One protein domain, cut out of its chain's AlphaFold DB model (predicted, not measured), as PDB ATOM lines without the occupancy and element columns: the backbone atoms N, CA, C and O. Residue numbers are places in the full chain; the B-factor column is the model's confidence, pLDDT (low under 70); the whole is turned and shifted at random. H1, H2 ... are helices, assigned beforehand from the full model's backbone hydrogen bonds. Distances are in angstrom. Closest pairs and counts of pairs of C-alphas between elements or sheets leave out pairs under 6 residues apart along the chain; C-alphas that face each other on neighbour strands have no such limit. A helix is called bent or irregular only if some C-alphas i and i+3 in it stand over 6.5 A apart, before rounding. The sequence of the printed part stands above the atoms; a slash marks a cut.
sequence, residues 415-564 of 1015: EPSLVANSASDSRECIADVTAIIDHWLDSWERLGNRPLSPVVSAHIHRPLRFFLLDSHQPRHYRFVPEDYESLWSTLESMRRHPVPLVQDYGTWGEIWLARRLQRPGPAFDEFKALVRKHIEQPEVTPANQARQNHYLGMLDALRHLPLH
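AT A GLANCE: This is residues 415 to 564 of the 1015 residues of an uncharacterized protein of Planctomycetaceae bacterium (UniProt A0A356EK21). Look for a compact slab of helices two layers thick: H2, H4, H5 and H6 stand side by side as a row in one layer, and H3 and H7 lie side by side behind it, with the short H1 near one end of H3. H5, in the core, packs on H4, H6, H3 and H7, and the longer helices run mostly aligned along the slab. The 150 printed residues hold seven named helices, H1 to H7 in order along the chain, and no named strand: the class is all helix. The radius of gyration of the C-alphas is 15.3 A, and the C-alphas span 45 by 36 by 23 A.

HOW THE PARTS SIT: Start at H1, residues 416 to 422, and go on to H2, residues 426 to 446; the two form a helical hairpin. H2 touches H1 with residues 429 to 433 alone, the closest C-alphas being those of Ala 420 and Cys 429 at 5.9 A; they run opposite ways at a shallow tilt of 34 degrees, only just short of steep. Next find H3, residues 454 to 470, which touches H1 with residues 463 to 470 alone; the closest C-alphas, of Pro 416 and Phe 466, are 6.2 A apart. H2 and H3 are close but not clearly touching, with the closest C-alphas, of Val 433 and Phe 467, 7.9 A apart. H4, residues 481 to 496, touches H2 with residues 483 to 490 alone, closest at the C-alphas of Arg 427 and Asp 483, 6.1 A, the same way at a shallow tilt of 13 degrees. H3 and H4 are apart. H5, residues 500 to 516, is the hub, touching four helices. It makes a hairpin with H4, opposite ways at a shallow tilt of 28 degrees, with the closest C-alphas, of Arg 495 and Gln 503, 4.2 A apart. H5 also touches H3, the closest C-alphas being those of Leu 468 and Gly 509 at 6.8 A. H6, residues 524 to 536, forms hairpins with H5, closest at the C-alphas of Asp 504 and Val 531, 6.5 A, and with H7, residues 543 to 560, closest at those of Ile 535 and Arg 547, 5.3 A. H7 touches H3, the same way at a shallow tilt of 6 degrees, where the C-alphas of Ser 457 and Ala 546 come closest at 6.2 A. H5 touches H7 with residues 501 to 508 alone, closest at the C-alphas of Trp 508 and Ala 557, 6.3 A. H3, H5, H6 and H7 make a bundle, a group of helices side by side. In H1, H2, H5 and H6 every O i to N i+4 pair is within hydrogen-bond range; in H3 it is 10 of 13, in H4 6 of 12 and in H7 13 of 14.

IN THESE COORDINATES: Find C-alpha 416 at (-51.944, -2.002, -9.456), where H1 begins. H2, the longest helix with 21 residues, runs 30.2 A from C-alpha 426 at (-62.307, 2.808, -2.206). H3 measures 25.0 A, H4 23.4 A, H5 24.3 A and H6 18.3 A. H4 has a kink of 33 degrees near residue 488 and is only just irregular: C-alphas 483 and 486 are 6.8 A apart. H7 runs 26.6 A to C-alpha 560 at (-43.518, 3.670, 4.775).

THE WHOLE: The two C-alphas farthest apart are those of Ser 424 and Pro 538, at 46.1 A. The printed part has no cut. The links H1 to H2 and H4 to H5 are tight, the other four short, and no link is long. Mean pLDDT of the printed part is 73.0; 67 residues are under 70, among them residues 443 to 480 and 538 to 545.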
ATOM      1  N   GLU A 415     -50.113  -3.711 -13.330       61.78
ATOM      2  CA  GLU A 415     -49.912  -2.386 -12.733       61.78
ATOM      3  C   GLU A 415     -51.068  -2.038 -11.775       61.78
ATOM      4  O   GLU A 415     -52.129  -1.582 -12.211       61.78
ATOM      5  N   PRO A 416     -50.895  -2.245 -10.454       54.66
ATOM      6  CA  PRO A 416     -51.944  -2.002  -9.456       54.66
ATOM      7  C   PRO A 416     -52.425  -0.547  -9.391       54.66
ATOM      8  O   PRO A 416     -53.578  -0.296  -9.046       54.66
ATOM      9  N   SER A 417     -51.571   0.413  -9.759       54.62
ATOM     10  CA  SER A 417     -51.912   1.838  -9.825       54.62
ATOM     11  C   SER A 417     -53.065   2.114 -10.794       54.62
ATOM     12  O   SER A 417     -53.905   2.966 -10.518       54.62
ATOM     13  N   LEU A 418     -53.168   1.364 -11.895       58.22
ATOM     14  CA  LEU A 418     -54.253   1.510 -12.868       58.22
ATOM     15  C   LEU A 418     -55.590   1.005 -12.307       58.22
ATOM     16  O   LEU A 418     -56.629   1.615 -12.553       58.22
ATOM     17  N   VAL A 419     -55.577  -0.065 -11.504       58.69
ATOM     18  CA  VAL A 419     -56.776  -0.574 -10.810       58.69
ATOM     19  C   VAL A 419     -57.229   0.424  -9.740       58.69
ATOM     20  O   VAL A 419     -58.404   0.782  -9.690       58.69
ATOM     21  N   ALA A 420     -56.287   0.961  -8.960       56.25
ATOM     22  CA  ALA A 420     -56.577   1.943  -7.916       56.25
ATOM     23  C   ALA A 420     -57.090   3.287  -8.459       56.25
ATOM     24  O   ALA A 420     -57.996   3.884  -7.881       56.25
ATOM     25  N   ASN A 421     -56.552   3.756  -9.587       58.12
ATOM     26  CA  ASN A 421     -56.982   5.007 -10.219       58.12
ATOM     27  C   ASN A 421     -58.307   4.874 -10.992       58.12
ATOM     28  O   ASN A 421     -58.926   5.888 -11.321       58.12
ATOM     29  N   SER A 422     -58.738   3.648 -11.303       57.97
ATOM     30  CA  SER A 422     -59.944   3.378 -12.097       57.97
ATOM     31  C   SER A 422     -61.173   3.031 -11.265       57.97
ATOM     32  O   SER A 422     -62.286   3.276 -11.725       57.97
ATOM     33  N   ALA A 423     -60.993   2.512 -10.048       59.69
ATOM     34  CA  ALA A 423     -62.104   2.198  -9.158       59.69
ATOM     35  C   ALA A 423     -62.957   3.441  -8.874       59.69
ATOM     36  O   ALA A 423     -62.434   4.555  -8.773       59.69
ATOM     37  N   SER A 424     -64.270   3.254  -8.759       58.25
ATOM     38  CA  SER A 424     -65.218   4.338  -8.473       58.25
ATOM     39  C   SER A 424     -65.366   4.611  -6.968       58.25
ATOM     40  O   SER A 424     -65.681   5.735  -6.569       58.25
ATOM     41  N   ASP A 425     -65.072   3.594  -6.153       67.69
ATOM     42  CA  ASP A 425     -65.140   3.569  -4.693       67.69
ATOM     43  C   ASP A 425     -63.874   2.894  -4.126       67.69
ATOM     44  O   ASP A 425     -63.354   1.917  -4.670       67.69
ATOM     45  N   SER A 426     -63.385   3.402  -2.995       64.69
ATOM     46  CA  SER A 426     -62.307   2.808  -2.206       64.69
ATOM     47  C   SER A 426     -62.579   1.363  -1.780       64.69
ATOM     48  O   SER A 426     -61.643   0.567  -1.723       64.69
ATOM     49  N   ARG A 427     -63.836   1.002  -1.491       67.75
ATOM     50  CA  ARG A 427     -64.194  -0.364  -1.069       67.75
ATOM     51  C   ARG A 427     -64.123  -1.368  -2.207       67.75
ATOM     52  O   ARG A 427     -63.608  -2.462  -2.006       67.75
ATOM     53  N   GLU A 428     -64.612  -0.975  -3.380       66.94
ATOM     54  CA  GLU A 428     -64.528  -1.753  -4.621       66.94
ATOM     55  C   GLU A 428     -63.056  -1.996  -4.973       66.94
ATOM     56  O   GLU A 428     -62.628  -3.140  -5.085       66.94
ATOM     57  N   CYS A 429     -62.236  -0.935  -4.946       66.19
ATOM     58  CA  CYS A 429     -60.794  -1.045  -5.149       66.19
ATOM     59  C   CYS A 429     -60.130  -2.053  -4.203       66.19
ATOM     60  O   CYS A 429     -59.326  -2.869  -4.645       66.19
ATOM     61  N   ILE A 430     -60.407  -1.966  -2.897       67.94
ATOM     62  CA  ILE A 430     -59.801  -2.876  -1.923       67.94
ATOM     63  C   ILE A 430     -60.298  -4.303  -2.156       67.94
ATOM     64  O   ILE A 430     -59.481  -5.215  -2.167       67.94
ATOM     65  N   ALA A 431     -61.596  -4.506  -2.386       70.31
ATOM     66  CA  ALA A 431     -62.161  -5.830  -2.622       70.31
ATOM     67  C   ALA A 431     -61.566  -6.506  -3.867       70.31
ATOM     68  O   ALA A 431     -61.162  -7.663  -3.783       70.31
ATOM     69  N   ASP A 432     -61.447  -5.789  -4.987       65.44
ATOM     70  CA  ASP A 432     -60.900  -6.338  -6.231       65.44
ATOM     71  C   ASP A 432     -59.406  -6.627  -6.121       65.44
ATOM     72  O   ASP A 432     -58.930  -7.672  -6.567       65.44
ATOM     73  N   VAL A 433     -58.651  -5.735  -5.478       65.00
ATOM     74  CA  VAL A 433     -57.222  -5.954  -5.239       65.00
ATOM     75  C   VAL A 433     -57.004  -7.146  -4.305       65.00
ATOM     76  O   VAL A 433     -56.160  -7.991  -4.598       65.00
ATOM     77  N   THR A 434     -57.791  -7.262  -3.233       69.06
ATOM     78  CA  THR A 434     -57.782  -8.423  -2.336       69.06
ATOM     79  C   THR A 434     -58.126  -9.705  -3.090       69.06
ATOM     80  O   THR A 434     -57.377 -10.672  -3.002       69.06
ATOM     81  N   ALA A 435     -59.181  -9.705  -3.908       70.75
ATOM     82  CA  ALA A 435     -59.584 -10.868  -4.696       70.75
ATOM     83  C   ALA A 435     -58.504 -11.301  -5.701       70.75
ATOM     84  O   ALA A 435     -58.266 -12.496  -5.875       70.75
ATOM     85  N   ILE A 436     -57.817 -10.349  -6.341       65.62
ATOM     86  CA  ILE A 436     -56.692 -10.632  -7.242       65.62
ATOM     87  C   ILE A 436     -55.529 -11.266  -6.469       65.62
ATOM     88  O   ILE A 436     -54.934 -12.226  -6.962       65.62
ATOM     89  N   ILE A 437     -55.206 -10.766  -5.271       68.00
ATOM     90  CA  ILE A 437     -54.126 -11.311  -4.433       68.00
ATOM     91  C   ILE A 437     -54.484 -12.703  -3.920       68.00
ATOM     92  O   ILE A 437     -53.665 -13.610  -4.028       68.00
ATOM     93  N   ASP A 438     -55.694 -12.900  -3.407       72.38
ATOM     94  CA  ASP A 438     -56.144 -14.201  -2.915       72.38
ATOM     95  C   ASP A 438     -56.159 -15.234  -4.053       72.38
ATOM     96  O   ASP A 438     -55.675 -16.352  -3.888       72.38
ATOM     97  N   HIS A 439     -56.617 -14.847  -5.250       70.00
ATOM     98  CA  HIS A 439     -56.558 -15.702  -6.435       70.00
ATOM     99  C   HIS A 439     -55.119 -15.992  -6.879       70.00
ATOM    100  O   HIS A 439     -54.823 -17.092  -7.347       70.00
ATOM    101  N   TRP A 440     -54.215 -15.022  -6.743       71.69
ATOM    102  CA  TRP A 440     -52.791 -15.198  -7.017       71.69
ATOM    103  C   TRP A 440     -52.142 -16.190  -6.041       71.69
ATOM    104  O   TRP A 440     -51.432 -17.095  -6.487       71.69
ATOM    105  N   LEU A 441     -52.432 -16.068  -4.740       70.75
ATOM    106  CA  LEU A 441     -51.982 -16.999  -3.702       70.75
ATOM    107  C   LEU A 441     -52.506 -18.422  -3.978       70.75
ATOM    108  O   LEU A 441     -51.718 -19.366  -4.015       70.75
ATOM    109  N   ASP A 442     -53.800 -18.572  -4.280       72.25
ATOM    110  CA  ASP A 442     -54.428 -19.868  -4.595       72.25
ATOM    111  C   ASP A 442     -53.879 -20.484  -5.899       72.25
ATOM    112  O   ASP A 442     -53.561 -21.673  -5.966       72.25
ATOM    113  N   SER A 443     -53.682 -19.676  -6.947       66.75
ATOM    114  CA  SER A 443     -53.104 -20.142  -8.221       66.75
ATOM    115  C   SER A 443     -51.690 -20.688  -8.048       66.75
ATOM    116  O   SER A 443     -51.300 -21.648  -8.716       66.75
ATOM    117  N   TRP A 444     -50.926 -20.099  -7.129       64.94
ATOM    118  CA  TRP A 444     -49.594 -20.572  -6.785       64.94
ATOM    119  C   TRP A 444     -49.619 -21.896  -6.008       64.94
ATOM    120  O   TRP A 444     -48.866 -22.811  -6.353       64.94
ATOM    121  N   GLU A 445     -50.514 -22.048  -5.027       67.50
ATOM    122  CA  GLU A 445     -50.703 -23.322  -4.312       67.50
ATOM    123  C   GLU A 445     -51.042 -24.464  -5.286       67.50
ATOM    124  O   GLU A 445     -50.484 -25.565  -5.193       67.50
ATOM    125  N   ARG A 446     -51.870 -24.187  -6.304       68.06
ATOM    126  CA  ARG A 446     -52.228 -25.151  -7.363       68.06
ATOM    127  C   ARG A 446     -51.055 -25.560  -8.260       68.06
ATOM    128  O   ARG A 446     -51.053 -26.683  -8.763       68.06
ATOM    129  N   LEU A 447     -50.040 -24.707  -8.435       62.12
ATOM    130  CA  LEU A 447     -48.805 -25.032  -9.169       62.12
ATOM    131  C   LEU A 447     -47.863 -25.974  -8.382       62.12
ATOM    132  O   LEU A 447     -46.816 -26.387  -8.893       62.12
ATOM    133  N   GLY A 448     -48.257 -26.381  -7.169       56.78
ATOM    134  CA  GLY A 448     -47.680 -27.515  -6.451       56.78
ATOM    135  C   GLY A 448     -46.456 -27.181  -5.602       56.78
ATOM    136  O   GLY A 448     -45.562 -28.020  -5.500       56.78
ATOM    137  N   ASN A 449     -46.395 -25.982  -5.009       56.69
ATOM    138  CA  ASN A 449     -45.336 -25.561  -4.075       56.69
ATOM    139  C   ASN A 449     -43.907 -25.805  -4.595       56.69
ATOM    140  O   ASN A 449     -42.988 -26.099  -3.826       56.69
ATOM    141  N   ARG A 450     -43.702 -25.723  -5.914       58.78
ATOM    142  CA  ARG A 450     -42.358 -25.837  -6.487       58.78
ATOM    143  C   ARG A 450     -41.522 -24.635  -6.033       58.78
ATOM    144  O   ARG A 450     -42.071 -23.535  -5.930       58.78
ATOM    145  N   PRO A 451     -40.212 -24.810  -5.775       56.38
ATOM    146  CA  PRO A 451     -39.333 -23.674  -5.536       56.38
ATOM    147  C   PRO A 451     -39.461 -22.721  -6.725       56.38
ATOM    148  O   PRO A 451     -39.276 -23.127  -7.873       56.38
ATOM    149  N   LEU A 452     -39.860 -21.481  -6.438       56.44
ATOM    150  CA  LEU A 452     -40.028 -20.441  -7.447       56.44
ATOM    151  C   LEU A 452     -38.755 -20.327  -8.273       56.44
ATOM    152  O   LEU A 452     -37.667 -20.270  -7.685       56.44
ATOM    153  N   SER A 453     -38.861 -20.201  -9.603       58.72
ATOM    154  CA  SER A 453     -37.676 -19.742 -10.304       58.72
ATOM    155  C   SER A 453     -37.288 -18.358  -9.756       58.72
ATOM    156  O   SER A 453     -38.126 -17.545  -9.344       58.72
ATOM    157  N   PRO A 454     -35.994 -18.053  -9.769       55.34
ATOM    158  CA  PRO A 454     -35.454 -16.751  -9.384       55.34
ATOM    159  C   PRO A 454     -36.107 -15.588 -10.141       55.34
ATOM    160  O   PRO A 454     -36.259 -14.497  -9.594       55.34
ATOM    161  N   VAL A 455     -36.529 -15.846 -11.384       56.00
ATOM    162  CA  VAL A 455     -37.253 -14.902 -12.239       56.00
ATOM    163  C   VAL A 455     -38.615 -14.583 -11.629       56.00
ATOM    164  O   VAL A 455     -38.974 -13.417 -11.499       56.00
ATOM    165  N   VAL A 456     -39.342 -15.592 -11.153       60.00
ATOM    166  CA  VAL A 456     -40.624 -15.376 -10.483       60.00
ATOM    167  C   VAL A 456     -40.453 -14.598  -9.175       60.00
ATOM    168  O   VAL A 456     -41.155 -13.613  -8.963       60.00
ATOM    169  N   SER A 457     -39.481 -14.956  -8.327       57.50
ATOM    170  CA  SER A 457     -39.205 -14.215  -7.081       57.50
ATOM    171  C   SER A 457     -38.888 -12.730  -7.337       57.50
ATOM    172  O   SER A 457     -39.393 -11.858  -6.628       57.50
ATOM    173  N   ALA A 458     -38.126 -12.425  -8.396       57.41
ATOM    174  CA  ALA A 458     -37.843 -11.060  -8.851       57.41
ATOM    175  C   ALA A 458     -39.092 -10.266  -9.248       57.41
ATOM    176  O   ALA A 458     -39.147  -9.051  -9.044       57.41
ATOM    177  N   HIS A 459     -40.094 -10.941  -9.801       60.66
ATOM    178  CA  HIS A 459     -41.302 -10.300 -10.302       60.66
ATOM    179  C   HIS A 459     -42.423 -10.199  -9.263       60.66
ATOM    180  O   HIS A 459     -43.307  -9.368  -9.437       60.66
ATOM    181  N   ILE A 460     -42.357 -10.942  -8.152       65.38
ATOM    182  CA  ILE A 460     -43.303 -10.831  -7.025       65.38
ATOM    183  C   ILE A 460     -43.107  -9.529  -6.234       65.38
ATOM    184  O   ILE A 460     -44.070  -8.936  -5.752       65.38
ATOM    185  N   HIS A 461     -41.865  -9.047  -6.122       66.12
ATOM    186  CA  HIS A 461     -41.546  -7.829  -5.372       66.12
ATOM    187  C   HIS A 461     -42.324  -6.601  -5.873       66.12
ATOM    188  O   HIS A 461     -42.881  -5.857  -5.070       66.12
ATOM    189  N   ARG A 462     -42.379  -6.378  -7.196       64.75
ATOM    190  CA  ARG A 462     -42.960  -5.155  -7.778       64.75
ATOM    191  C   ARG A 462     -44.456  -5.018  -7.450       64.75
ATOM    192  O   ARG A 462     -44.817  -3.960  -6.940       64.75
ATOM    193  N   PRO A 463     -45.318  -6.027  -7.654       60.69
ATOM    194  CA  PRO A 463     -46.729  -5.876  -7.330       60.69
ATOM    195  C   PRO A 463     -47.043  -5.826  -5.836       60.69
ATOM    196  O   PRO A 463     -47.882  -5.026  -5.439       60.69
ATOM    197  N   LEU A 464     -46.339  -6.600  -4.998       65.62
ATOM    198  CA  LEU A 464     -46.507  -6.526  -3.539       65.62
ATOM    199  C   LEU A 464     -46.096  -5.155  -2.988       65.62
ATOM    200  O   LEU A 464     -46.769  -4.594  -2.124       65.62
ATOM    201  N   ARG A 465     -45.021  -4.587  -3.542       67.44
ATOM    202  CA  ARG A 465     -44.613  -3.205  -3.310       67.44
ATOM    203  C   ARG A 465     -45.716  -2.239  -3.733       67.44
ATOM    204  O   ARG A 465     -46.154  -1.446  -2.921       67.44
ATOM    205  N   PHE A 466     -46.226  -2.309  -4.957       63.75
ATOM    206  CA  PHE A 466     -47.308  -1.412  -5.382       63.75
ATOM    207  C   PHE A 466     -48.571  -1.535  -4.512       63.75
ATOM    208  O   PHE A 466     -49.119  -0.514  -4.103       63.75
ATOM    209  N   PHE A 467     -48.983  -2.755  -4.158       64.31
ATOM    210  CA  PHE A 467     -50.127  -3.012  -3.283       64.31
ATOM    211  C   PHE A 467     -50.000  -2.307  -1.930       64.31
ATOM    212  O   PHE A 467     -50.924  -1.613  -1.515       64.31
ATOM    213  N   LEU A 468     -48.848  -2.433  -1.268       65.00
ATOM    214  CA  LEU A 468     -48.611  -1.823   0.042       65.00
ATOM    215  C   LEU A 468     -48.079  -0.390  -0.019       65.00
ATOM    216  O   LEU A 468     -47.956   0.228   1.022       65.00
ATOM    217  N   LEU A 469     -47.687   0.149  -1.173       62.25
ATOM    218  CA  LEU A 469     -47.103   1.495  -1.243       62.25
ATOM    219  C   LEU A 469     -48.035   2.518  -1.904       62.25
ATOM    220  O   LEU A 469     -48.150   3.635  -1.399       62.25
ATOM    221  N   ASP A 470     -48.733   2.148  -2.982       54.25
ATOM    222  CA  ASP A 470     -49.613   3.064  -3.729       54.25
ATOM    223  C   ASP A 470     -51.056   3.071  -3.213       54.25
ATOM    224  O   ASP A 470     -51.717   4.107  -3.293       54.25
ATOM    225  N   SER A 471     -51.516   2.009  -2.538       50.34
ATOM    226  CA  SER A 471     -52.748   2.075  -1.726       50.34
ATOM    227  C   SER A 471     -52.642   3.091  -0.573       50.34
ATOM    228  O   SER A 471     -53.630   3.404   0.090       50.34
ATOM    229  N   HIS A 472     -51.442   3.625  -0.311       48.06
ATOM    230  CA  HIS A 472     -51.163   4.639   0.710       48.06
ATOM    231  C   HIS A 472     -50.880   6.031   0.130       48.06
ATOM    232  O   HIS A 472     -50.885   7.008   0.881       48.06
ATOM    233  N   GLN A 473     -50.733   6.143  -1.195       47.22
ATOM    234  CA  GLN A 473     -50.779   7.410  -1.924       47.22
ATOM    235  C   GLN A 473     -52.047   7.580  -2.781       47.22
ATOM    236  O   GLN A 473     -51.937   8.073  -3.908       47.22
ATOM    237  N   PRO A 474     -53.276   7.273  -2.315       47.97
ATOM    238  CA  PRO A 474     -54.430   7.734  -3.053       47.97
ATOM    239  C   PRO A 474     -54.476   9.236  -2.827       47.97
ATOM    240  O   PRO A 474     -54.930   9.724  -1.793       47.97
ATOM    241  N   ARG A 475     -54.051   9.999  -3.829       48.00
ATOM    242  CA  ARG A 475     -54.349  11.431  -3.900       48.00
ATOM    243  C   ARG A 475     -55.871  11.701  -3.880       48.00
ATOM    244  O   ARG A 475     -56.268  12.859  -3.814       48.00
ATOM    245  N   HIS A 476     -56.715  10.656  -3.909       47.28
ATOM    246  CA  HIS A 476     -58.143  10.738  -4.217       47.28
ATOM    247  C   HIS A 476     -59.095   9.951  -3.281       47.28
ATOM    248  O   HIS A 476     -60.284  10.254  -3.289       47.28
ATOM    249  N   TYR A 477     -58.622   9.027  -2.427       50.84
ATOM    250  CA  TYR A 477     -59.472   8.223  -1.521       50.84
ATOM    251  C   TYR A 477     -59.063   8.368  -0.049       50.84
ATOM    252  O   TYR A 477     -57.916   8.121   0.323       50.84
ATOM    253  N   ARG A 478     -60.018   8.749   0.811       55.31
ATOM    254  CA  ARG A 478     -59.882   8.664   2.274       55.31
ATOM    255  C   ARG A 478     -60.455   7.331   2.738       55.31
ATOM    256  O   ARG A 478     -61.655   7.237   2.958       55.31
ATOM    257  N   PHE A 479     -59.597   6.335   2.902       61.38
ATOM    258  CA  PHE A 479     -59.997   5.078   3.528       61.38
ATOM    259  C   PHE A 479     -60.324   5.293   5.007       61.38
ATOM    260  O   PHE A 479     -59.548   5.931   5.734       61.38
ATOM    261  N   VAL A 480     -61.451   4.744   5.447       69.69
ATOM    262  CA  VAL A 480     -61.780   4.630   6.870       69.69
ATOM    263  C   VAL A 480     -61.191   3.330   7.438       69.69
ATOM    264  O   VAL A 480     -60.890   2.415   6.669       69.69
ATOM    265  N   PRO A 481     -60.960   3.223   8.761       73.06
ATOM    266  CA  PRO A 481     -60.414   2.012   9.382       73.06
ATOM    267  C   PRO A 481     -61.114   0.713   8.954       73.06
ATOM    268  O   PRO A 481     -60.445  -0.297   8.757       73.06
ATOM    269  N   GLU A 482     -62.431   0.755   8.747       74.31
ATOM    270  CA  GLU A 482     -63.255  -0.385   8.336       74.31
ATOM    271  C   GLU A 482     -62.914  -0.895   6.931       74.31
ATOM    272  O   GLU A 482     -63.040  -2.090   6.672       74.31
ATOM    273  N   ASP A 483     -62.449  -0.021   6.034       71.38
ATOM    274  CA  ASP A 483     -62.087  -0.414   4.671       71.38
ATOM    275  C   ASP A 483     -60.822  -1.291   4.663       71.38
ATOM    276  O   ASP A 483     -60.648  -2.117   3.772       71.38
ATOM    277  N   TYR A 484     -59.954  -1.154   5.674       73.12
ATOM    278  CA  TYR A 484     -58.708  -1.914   5.783       73.12
ATOM    279  C   TYR A 484     -58.863  -3.287   6.456       73.12
ATOM    280  O   TYR A 484     -57.926  -4.084   6.417       73.12
ATOM    281  N   GLU A 485     -60.009  -3.586   7.075       78.44
ATOM    282  CA  GLU A 485     -60.225  -4.861   7.783       78.44
ATOM    283  C   GLU A 485     -60.140  -6.070   6.850       78.44
ATOM    284  O   GLU A 485     -59.595  -7.108   7.223       78.44
ATOM    285  N   SER A 486     -60.610  -5.929   5.609       74.69
ATOM    286  CA  SER A 486     -60.536  -6.988   4.595       74.69
ATOM    287  C   SER A 486     -59.098  -7.343   4.203       74.69
ATOM    288  O   SER A 486     -58.856  -8.450   3.731       74.69
ATOM    289  N   LEU A 487     -58.131  -6.446   4.438       77.69
ATOM    290  CA  LEU A 487     -56.718  -6.717   4.176       77.69
ATOM    291  C   LEU A 487     -56.082  -7.590   5.256       77.69
ATOM    292  O   LEU A 487     -55.057  -8.219   4.997       77.69
ATOM    293  N   TRP A 488     -56.655  -7.635   6.463       83.94
ATOM    294  CA  TRP A 488     -56.035  -8.323   7.593       83.94
ATOM    295  C   TRP A 488     -55.854  -9.820   7.315       83.94
ATOM    296  O   TRP A 488     -54.757 -10.347   7.496       83.94
ATOM    297  N   SER A 489     -56.891 -10.496   6.809       83.38
ATOM    298  CA  SER A 489     -56.827 -11.925   6.468       83.38
ATOM    299  C   SER A 489     -55.816 -12.217   5.362       83.38
ATOM    300  O   SER A 489     -55.092 -13.210   5.433       83.38
ATOM    301  N   THR A 490     -55.723 -11.339   4.364       80.75
ATOM    302  CA  THR A 490     -54.782 -11.494   3.250       80.75
ATOM    303  C   THR A 490     -53.342 -11.276   3.711       80.75
ATOM    304  O   THR A 490     -52.473 -12.075   3.379       80.75
ATOM    305  N   LEU A 491     -53.073 -10.268   4.550       84.81
ATOM    306  CA  LEU A 491     -51.740 -10.043   5.128       84.81
ATOM    307  C   LEU A 491     -51.316 -11.173   6.068       84.81
ATOM    308  O   LEU A 491     -50.157 -11.590   6.050       84.81
ATOM    309  N   GLU A 492     -52.254 -11.714   6.845       86.25
ATOM    310  CA  GLU A 492     -52.005 -12.884   7.682       86.25
ATOM    311  C   GLU A 492     -51.699 -14.131   6.837       86.25
ATOM    312  O   GLU A 492     -50.770 -14.880   7.158       86.25
ATOM    313  N   SER A 493     -52.425 -14.326   5.731       84.19
ATOM    314  CA  SER A 493     -52.140 -15.374   4.747       84.19
ATOM    315  C   SER A 493     -50.737 -15.206   4.152       84.19
ATOM    316  O   SER A 493     -49.926 -16.131   4.192       84.19
ATOM    317  N   MET A 494     -50.385 -13.987   3.729       84.19
ATOM    318  CA  MET A 494     -49.050 -13.653   3.224       84.19
ATOM    319  C   MET A 494     -47.945 -13.909   4.261       84.19
ATOM    320  O   MET A 494     -46.902 -14.463   3.917       84.19
ATOM    321  N   ARG A 495     -48.160 -13.568   5.540       88.31
ATOM    322  CA  ARG A 495     -47.186 -13.818   6.619       88.31
ATOM    323  C   ARG A 495     -46.931 -15.308   6.846       88.31
ATOM    324  O   ARG A 495     -45.821 -15.693   7.210       88.31
ATOM    325  N   ARG A 496     -47.948 -16.149   6.655       86.69
ATOM    326  CA  ARG A 496     -47.853 -17.613   6.797       86.69
ATOM    327  C   ARG A 496     -47.400 -18.312   5.514       86.69
ATOM    328  O   ARG A 496     -47.131 -19.511   5.545       86.69
ATOM    329  N   HIS A 497     -47.302 -17.578   4.410       83.56
ATOM    330  CA  HIS A 497     -46.973 -18.112   3.097       83.56
ATOM    331  C   HIS A 497     -45.581 -18.770   3.087       83.56
ATOM    332  O   HIS A 497     -44.665 -18.245   3.713       83.56
ATOM    333  N   PRO A 498     -45.348 -19.885   2.376       78.88
ATOM    334  CA  PRO A 498     -44.050 -20.575   2.388       78.88
ATOM    335  C   PRO A 498     -42.908 -19.808   1.694       78.88
ATOM    336  O   PRO A 498     -41.743 -20.136   1.905       78.88
ATOM    337  N   VAL A 499     -43.210 -18.802   0.864       77.94
ATOM    338  CA  VAL A 499     -42.197 -17.988   0.162       77.94
ATOM    339  C   VAL A 499     -41.697 -16.851   1.069       77.94
ATOM    340  O   VAL A 499     -42.486 -15.945   1.349       77.94
ATOM    341  N   PRO A 500     -40.400 -16.808   1.442       84.94
ATOM    342  CA  PRO A 500     -39.851 -15.819   2.380       84.94
ATOM    343  C   PRO A 500     -40.140 -14.356   2.019       84.94
ATOM    344  O   PRO A 500     -40.463 -13.549   2.880       84.94
ATOM    345  N   LEU A 501     -40.081 -14.002   0.731       81.19
ATOM    346  CA  LEU A 501     -40.363 -12.632   0.295       81.19
ATOM    347  C   LEU A 501     -41.832 -12.245   0.537       81.19
ATOM    348  O   LEU A 501     -42.113 -11.117   0.918       81.19
ATOM    349  N   VAL A 502     -42.775 -13.175   0.360       82.19
ATOM    350  CA  VAL A 502     -44.197 -12.926   0.649       82.19
ATOM    351  C   VAL A 502     -44.406 -12.756   2.155       82.19
ATOM    352  O   VAL A 502     -45.150 -11.866   2.563       82.19
ATOM    353  N   GLN A 503     -43.676 -13.524   2.973       88.25
ATOM    354  CA  GLN A 503     -43.683 -13.373   4.430       88.25
ATOM    355  C   GLN A 503     -43.177 -11.999   4.867       88.25
ATOM    356  O   GLN A 503     -43.786 -11.392   5.747       88.25
ATOM    357  N   ASP A 504     -42.104 -11.489   4.255       87.56
ATOM    358  CA  ASP A 504     -41.596 -10.142   4.537       87.56
ATOM    359  C   ASP A 504     -42.677  -9.089   4.263       87.56
ATOM    360  O   ASP A 504     -42.948  -8.239   5.113       87.56
ATOM    361  N   TYR A 505     -43.332  -9.181   3.098       84.94
ATOM    362  CA  TYR A 505     -44.388  -8.249   2.707       84.94
ATOM    363  C   TYR A 505     -45.621  -8.341   3.618       84.94
ATOM    364  O   TYR A 505     -46.131  -7.308   4.050       84.94
ATOM    365  N   GLY A 506     -46.055  -9.555   3.968       88.06
ATOM    366  CA  GLY A 506     -47.153  -9.782   4.911       88.06
ATOM    367  C   GLY A 506     -46.834  -9.258   6.312       88.06
ATOM    368  O   GLY A 506     -47.643  -8.552   6.906       88.06
ATOM    369  N   THR A 507     -45.621  -9.515   6.811       90.31
ATOM    370  CA  THR A 507     -45.186  -9.079   8.147       90.31
ATOM    371  C   THR A 507     -45.106  -7.561   8.237       90.31
ATOM    372  O   THR A 507     -45.670  -6.980   9.160       90.31
ATOM    373  N   TRP A 508     -44.437  -6.889   7.294       87.44
ATOM    374  CA  TRP A 508     -44.343  -5.427   7.351       87.44
ATOM    375  C   TRP A 508     -45.713  -4.761   7.120       87.44
ATOM    376  O   TRP A 508     -46.022  -3.778   7.798       87.44
ATOM    377  N   GLY A 509     -46.556  -5.326   6.244       85.88
ATOM    378  CA  GLY A 509     -47.935  -4.882   6.040       85.88
ATOM    379  C   GLY A 509     -48.786  -5.008   7.307       85.88
ATOM    380  O   GLY A 509     -49.530  -4.087   7.635       85.88
ATOM    381  N   GLU A 510     -48.623  -6.089   8.075       88.25
ATOM    382  CA  GLU A 510     -49.289  -6.278   9.370       88.25
ATOM    383  C   GLU A 510     -48.799  -5.265  10.416       88.25
ATOM    384  O   GLU A 510     -49.619  -4.680  11.116       88.25
ATOM    385  N   ILE A 511     -47.490  -4.973  10.494       88.25
ATOM    386  CA  ILE A 511     -46.952  -3.912  11.377       88.25
ATOM    387  C   ILE A 511     -47.582  -2.563  11.033       88.25
ATOM    388  O   ILE A 511     -47.997  -1.809  11.920       88.25
ATOM    389  N   TRP A 512     -47.629  -2.239   9.742       85.62
ATOM    390  CA  TRP A 512     -48.220  -1.003   9.254       85.62
ATOM    391  C   TRP A 512     -49.711  -0.920   9.616       85.62
ATOM    392  O   TRP A 512     -50.146   0.069  10.219       85.62
ATOM    393  N   LEU A 513     -50.471  -1.979   9.323       83.88
ATOM    394  CA  LEU A 513     -51.910  -2.038   9.553       83.88
ATOM    395  C   LEU A 513     -52.243  -2.013  11.048       83.88
ATOM    396  O   LEU A 513     -53.110  -1.249  11.471       83.88
ATOM    397  N   ALA A 514     -51.502  -2.759  11.867       86.25
ATOM    398  CA  ALA A 514     -51.638  -2.768  13.319       86.25
ATOM    399  C   ALA A 514     -51.433  -1.369  13.914       86.25
ATOM    400  O   ALA A 514     -52.261  -0.904  14.693       86.25
ATOM    401  N   ARG A 515     -50.397  -0.633  13.490       84.00
ATOM    402  CA  ARG A 515     -50.179   0.749  13.954       84.00
ATOM    403  C   ARG A 515     -51.305   1.692  13.539       84.00
ATOM    404  O   ARG A 515     -51.687   2.556  14.325       84.00
ATOM    405  N   ARG A 516     -51.843   1.535  12.327       79.38
ATOM    406  CA  ARG A 516     -52.912   2.397  11.802       79.38
ATOM    407  C   ARG A 516     -54.267   2.121  12.454       79.38
ATOM    408  O   ARG A 516     -54.987   3.068  12.756       79.38
ATOM    409  N   LEU A 517     -54.566   0.854  12.729       82.19
ATOM    410  CA  LEU A 517     -55.757   0.414  13.461       82.19
ATOM    411  C   LEU A 517     -55.587   0.473  14.989       82.19
ATOM    412  O   LEU A 517     -56.511   0.115  15.713       82.19
ATOM    413  N   GLN A 518     -54.420   0.901  15.488       85.00
ATOM    414  CA  GLN A 518     -54.063   0.902  16.915       85.00
ATOM    415  C   GLN A 518     -54.245  -0.474  17.586       85.00
ATOM    416  O   GLN A 518     -54.660  -0.583  18.739       85.00
ATOM    417  N   ARG A 519     -53.930  -1.542  16.848       85.06
ATOM    418  CA  ARG A 519     -53.977  -2.935  17.297       85.06
ATOM    419  C   ARG A 519     -52.585  -3.442  17.675       85.06
ATOM    420  O   ARG A 519     -51.585  -2.923  17.176       85.06
ATOM    421  N   PRO A 520     -52.493  -4.466  18.539       82.62
ATOM    422  CA  PRO A 520     -51.250  -5.202  18.707       82.62
ATOM    423  C   PRO A 520     -50.854  -5.857  17.377       82.62
ATOM    424  O   PRO A 520     -51.696  -6.391  16.660       82.62
ATOM    425  N   GLY A 521     -49.567  -5.802  17.061       82.56
ATOM    426  CA  GLY A 521     -48.974  -6.409  15.875       82.56
ATOM    427  C   GLY A 521     -47.477  -6.632  16.089       82.56
ATOM    428  O   GLY A 521     -46.970  -6.309  17.171       82.56
ATOM    429  N   PRO A 522     -46.766  -7.174  15.090       85.56
ATOM    430  CA  PRO A 522     -45.345  -7.476  15.220       85.56
ATOM    431  C   PRO A 522     -44.503  -6.226  15.524       85.56
ATOM    432  O   PRO A 522     -44.853  -5.096  15.159       85.56
ATOM    433  N   ALA A 523     -43.361  -6.412  16.182       89.06
ATOM    434  CA  ALA A 523     -42.408  -5.322  16.383       89.06
ATOM    435  C   ALA A 523     -41.544  -5.109  15.128       89.06
ATOM    436  O   ALA A 523     -41.242  -6.043  14.386       89.06
ATOM    437  N   PHE A 524     -41.069  -3.878  14.903       89.31
ATOM    438  CA  PHE A 524     -40.156  -3.605  13.783       89.31
ATOM    439  C   PHE A 524     -38.852  -4.414  13.884       89.31
ATOM    440  O   PHE A 524     -38.337  -4.878  12.870       89.31
ATOM    441  N   ASP A 525     -38.355  -4.643  15.102       90.38
ATOM    442  CA  ASP A 525     -37.154  -5.451  15.332       90.38
ATOM    443  C   ASP A 525     -37.362  -6.934  14.984       90.38
ATOM    444  O   ASP A 525     -36.436  -7.581  14.493       90.38
ATOM    445  N   GLU A 526     -38.577  -7.465  15.160       89.12
ATOM    446  CA  GLU A 526     -38.929  -8.829  14.737       89.12
ATOM    447  C   GLU A 526     -38.901  -8.946  13.213       89.12
ATOM    448  O   GLU A 526     -38.316  -9.886  12.676       89.12
ATOM    449  N   PHE A 527     -39.453  -7.954  12.506       92.25
ATOM    450  CA  PHE A 527     -39.367  -7.880  11.048       92.25
ATOM    451  C   PHE A 527     -37.918  -7.746  10.564       92.25
ATOM    452  O   PHE A 527     -37.491  -8.484   9.678       92.25
ATOM    453  N   LYS A 528     -37.114  -6.875  11.185       92.81
ATOM    454  CA  LYS A 528     -35.685  -6.728  10.866       92.81
ATOM    455  C   LYS A 528     -34.927  -8.047  11.040       92.81
ATOM    456  O   LYS A 528     -34.114  -8.404  10.185       92.81
ATOM    457  N   ALA A 529     -35.185  -8.776  12.127       92.62
ATOM    458  CA  ALA A 529     -34.589 -10.086  12.372       92.62
ATOM    459  C   ALA A 529     -35.046 -11.131  11.340       92.62
ATOM    460  O   ALA A 529     -34.222 -11.910  10.860       92.62
ATOM    461  N   LEU A 530     -36.327 -11.112  10.955       91.44
ATOM    462  CA  LEU A 530     -36.891 -11.987   9.925       91.44
ATOM    463  C   LEU A 530     -36.217 -11.766   8.562       91.44
ATOM    464  O   LEU A 530     -35.690 -12.718   7.987       91.44
ATOM    465  N   VAL A 531     -36.147 -10.519   8.087       89.38
ATOM    466  CA  VAL A 531     -35.525 -10.203   6.790       89.38
ATOM    467  C   VAL A 531     -34.038 -10.570   6.793       89.38
ATOM    468  O   VAL A 531     -33.543 -11.149   5.828       89.38
ATOM    469  N   ARG A 532     -33.309 -10.300   7.888       91.94
ATOM    470  CA  ARG A 532     -31.898 -10.715   8.017       91.94
ATOM    471  C   ARG A 532     -31.744 -12.229   7.939       91.94
ATOM    472  O   ARG A 532     -30.909 -12.701   7.173       91.94
ATOM    473  N   LYS A 533     -32.596 -12.982   8.642       90.62
ATOM    474  CA  LYS A 533     -32.631 -14.446   8.560       90.62
ATOM    475  C   LYS A 533     -32.867 -14.917   7.123       90.62
ATOM    476  O   LYS A 533     -32.194 -15.844   6.686       90.62
ATOM    477  N   HIS A 534     -33.779 -14.287   6.380       87.88
ATOM    478  CA  HIS A 534     -34.036 -14.617   4.971       87.88
ATOM    479  C   HIS A 534     -32.845 -14.292   4.058       87.88
ATOM    480  O   HIS A 534     -32.513 -15.085   3.183       87.88
ATOM    481  N   ILE A 535     -32.140 -13.183   4.300       86.38
ATOM    482  CA  ILE A 535     -30.912 -12.829   3.569       86.38
ATOM    483  C   ILE A 535     -29.763 -13.807   3.877       86.38
ATOM    484  O   ILE A 535     -28.933 -14.089   3.009       86.38
ATOM    485  N   GLU A 536     -29.696 -14.328   5.100       86.31
ATOM    486  CA  GLU A 536     -28.644 -15.240   5.559       86.31
ATOM    487  C   GLU A 536     -28.841 -16.701   5.122       86.31
ATOM    488  O   GLU A 536     -27.877 -17.467   5.170       86.31
ATOM    489  N   GLN A 537     -30.038 -17.094   4.666       79.56
ATOM    490  CA  GLN A 537     -30.322 -18.468   4.236       79.56
ATOM    491  C   GLN A 537     -29.442 -18.890   3.038       79.56
ATOM    492  O   GLN A 537     -29.449 -18.230   1.994       79.56
ATOM    493  N   PRO A 538     -28.682 -19.997   3.159       58.31
ATOM    494  CA  PRO A 538     -27.782 -20.451   2.111       58.31
ATOM    495  C   PRO A 538     -28.470 -21.474   1.198       58.31
ATOM    496  O   PRO A 538     -28.324 -22.660   1.444       58.31
ATOM    497  N   GLU A 539     -29.161 -21.064   0.126       54.59
ATOM    498  CA  GLU A 539     -29.510 -21.999  -0.963       54.59
ATOM    499  C   GLU A 539     -29.397 -21.421  -2.389       54.59
ATOM    500  O   GLU A 539     -29.240 -20.220  -2.616       54.59
ATOM    501  N   VAL A 540     -29.352 -22.381  -3.319       44.47
ATOM    502  CA  VAL A 540     -28.684 -22.465  -4.625       44.47
ATOM    503  C   VAL A 540     -29.033 -21.329  -5.599       44.47
ATOM    504  O   VAL A 540     -30.172 -20.893  -5.726       44.47
ATOM    505  N   THR A 541     -27.999 -20.842  -6.290       51.12
ATOM    506  CA  THR A 541     -27.985 -19.778  -7.309       51.12
ATOM    507  C   THR A 541     -29.200 -19.792  -8.239       51.12
ATOM    508  O   THR A 541     -29.663 -20.867  -8.622       51.12
ATOM    509  N   PRO A 542     -29.660 -18.609  -8.684       50.50
ATOM    510  CA  PRO A 542     -29.157 -17.250  -8.528       50.50
ATOM    511  C   PRO A 542     -29.722 -16.541  -7.289       50.50
ATOM    512  O   PRO A 542     -30.333 -15.480  -7.378       50.50
ATOM    513  N   ALA A 543     -29.429 -17.114  -6.121       54.69
ATOM    514  CA  ALA A 543     -29.046 -16.522  -4.833       54.69
ATOM    515  C   ALA A 543     -28.944 -14.979  -4.718       54.69
ATOM    516  O   ALA A 543     -29.289 -14.429  -3.678       54.69
ATOM    517  N   ASN A 544     -28.502 -14.250  -5.743       66.94
ATOM    518  CA  ASN A 544     -28.309 -12.803  -5.661       66.94
ATOM    519  C   ASN A 544     -29.601 -11.987  -5.862       66.94
ATOM    520  O   ASN A 544     -29.759 -10.947  -5.226       66.94
ATOM    521  N   GLN A 545     -30.550 -12.440  -6.692       69.44
ATOM    522  CA  GLN A 545     -31.753 -11.644  -6.976       69.44
ATOM    523  C   GLN A 545     -32.823 -11.770  -5.882       69.44
ATOM    524  O   GLN A 545     -33.445 -10.778  -5.514       69.44
ATOM    525  N   ALA A 546     -32.980 -12.960  -5.294       72.69
ATOM    526  CA  ALA A 546     -33.860 -13.153  -4.140       72.69
ATOM    527  C   ALA A 546     -33.400 -12.300  -2.943       72.69
ATOM    528  O   ALA A 546     -34.187 -11.524  -2.403       72.69
ATOM    529  N   ARG A 547     -32.100 -12.340  -2.599       81.56
ATOM    530  CA  ARG A 547     -31.514 -11.469  -1.562       81.56
ATOM    531  C   ARG A 547     -31.699  -9.986  -1.871       81.56
ATOM    532  O   ARG A 547     -32.077  -9.230  -0.980       81.56
ATOM    533  N   GLN A 548     -31.512  -9.571  -3.126       82.44
ATOM    534  CA  GLN A 548     -31.800  -8.198  -3.548       82.44
ATOM    535  C   GLN A 548     -33.239  -7.777  -3.218       82.44
ATOM    536  O   GLN A 548     -33.437  -6.676  -2.710       82.44
ATOM    537  N   ASN A 549     -34.234  -8.636  -3.447       81.81
ATOM    538  CA  ASN A 549     -35.628  -8.312  -3.133       81.81
ATOM    539  C   ASN A 549     -35.878  -8.187  -1.629       81.81
ATOM    540  O   ASN A 549     -36.647  -7.321  -1.226       81.81
ATOM    541  N   HIS A 550     -35.197  -8.980  -0.798       88.62
ATOM    542  CA  HIS A 550     -35.252  -8.845   0.662       88.62
ATOM    543  C   HIS A 550     -34.671  -7.500   1.135       88.62
ATOM    544  O   HIS A 550     -35.290  -6.801   1.939       88.62
ATOM    545  N   TYR A 551     -33.535  -7.064   0.572       90.38
ATOM    546  CA  TYR A 551     -33.003  -5.716   0.825       90.38
ATOM    547  C   TYR A 551     -33.990  -4.617   0.418       90.38
ATOM    548  O   TYR A 551     -34.170  -3.643   1.151       90.38
ATOM    549  N   LEU A 552     -34.631  -4.762  -0.747       86.31
ATOM    550  CA  LEU A 552     -35.631  -3.808  -1.223       86.31
ATOM    551  C   LEU A 552     -36.895  -3.816  -0.350       86.31
ATOM    552  O   LEU A 552     -37.418  -2.742  -0.076       86.31
ATOM    553  N   GLY A 553     -37.330  -4.978   0.144       86.00
ATOM    554  CA  GLY A 553     -38.447  -5.110   1.084       86.00
ATOM    555  C   GLY A 553     -38.184  -4.401   2.416       86.00
ATOM    556  O   GLY A 553     -39.032  -3.645   2.887       86.00
ATOM    557  N   MET A 554     -36.979  -4.540   2.986       92.12
ATOM    558  CA  MET A 554     -36.573  -3.767   4.171       92.12
ATOM    559  C   MET A 554     -36.558  -2.259   3.887       92.12
ATOM    560  O   MET A 554     -37.000  -1.461   4.714       92.12
ATOM    561  N   LEU A 555     -36.061  -1.853   2.715       90.06
ATOM    562  CA  LEU A 555     -36.022  -0.445   2.326       90.06
ATOM    563  C   LEU A 555     -37.431   0.140   2.141       90.06
ATOM    564  O   LEU A 555     -37.679   1.264   2.572       90.06
ATOM    565  N   ASP A 556     -38.358  -0.616   1.549       85.44
ATOM    566  CA  ASP A 556     -39.771  -0.242   1.443       85.44
ATOM    567  C   ASP A 556     -40.405  -0.081   2.832       85.44
ATOM    568  O   ASP A 556     -41.013   0.953   3.107       85.44
ATOM    569  N   ALA A 557     -40.176  -1.015   3.755       88.12
ATOM    570  CA  ALA A 557     -40.661  -0.874   5.126       88.12
ATOM    571  C   ALA A 557     -40.116   0.397   5.811       88.12
ATOM    572  O   ALA A 557     -40.866   1.129   6.454       88.12
ATOM    573  N   LEU A 558     -38.831   0.724   5.623       89.25
ATOM    574  CA  LEU A 558     -38.214   1.945   6.165       89.25
ATOM    575  C   LEU A 558     -38.752   3.248   5.556       89.25
ATOM    576  O   LEU A 558     -38.637   4.305   6.177       89.25
ATOM    577  N   ARG A 559     -39.298   3.208   4.338       85.44
ATOM    578  CA  ARG A 559     -39.927   4.375   3.697       85.44
ATOM    579  C   ARG A 559     -41.335   4.638   4.224       85.44
ATOM    580  O   ARG A 559     -41.749   5.792   4.238       85.44
ATOM    581  N   HIS A 560     -42.064   3.590   4.608       81.94
ATOM    582  CA  HIS A 560     -43.518   3.670   4.775       81.94
ATOM    583  C   HIS A 560     -44.032   3.313   6.169       81.94
ATOM    584  O   HIS A 560     -45.159   3.683   6.511       81.94
ATOM    585  N   LEU A 561     -43.237   2.646   7.010       83.62
ATOM    586  CA  LEU A 561     -43.592   2.527   8.418       83.62
ATOM    587  C   LEU A 561     -43.530   3.905   9.079       83.62
ATOM    588  O   LEU A 561     -42.586   4.657   8.834       83.62
ATOM    589  N   PRO A 562     -44.476   4.227   9.979       80.81
ATOM    590  CA  PRO A 562     -44.435   5.452  10.768       80.81
ATOM    591  C   PRO A 562     -43.362   5.318  11.861       80.81
ATOM    592  O   PRO A 562     -43.662   5.099  13.034       80.81
ATOM    593  N   LEU A 563     -42.095   5.327  11.455       85.00
ATOM    594  CA  LEU A 563     -40.912   5.345  12.310       85.00
ATOM    595  C   LEU A 563     -40.396   6.785  12.412       85.00
ATOM    596  O   LEU A 563     -40.651   7.617  11.548       85.00
ATOM    597  N   HIS A 564     -39.653   7.085  13.474       87.75
ATOM    598  CA  HIS A 564     -39.036   8.400  13.633       87.75
ATOM    599  C   HIS A 564     -37.915   8.601  12.596       87.75
ATOM    600  O   HIS A 564     -37.100   7.699  12.402       87.75
TER     601      HIS A 564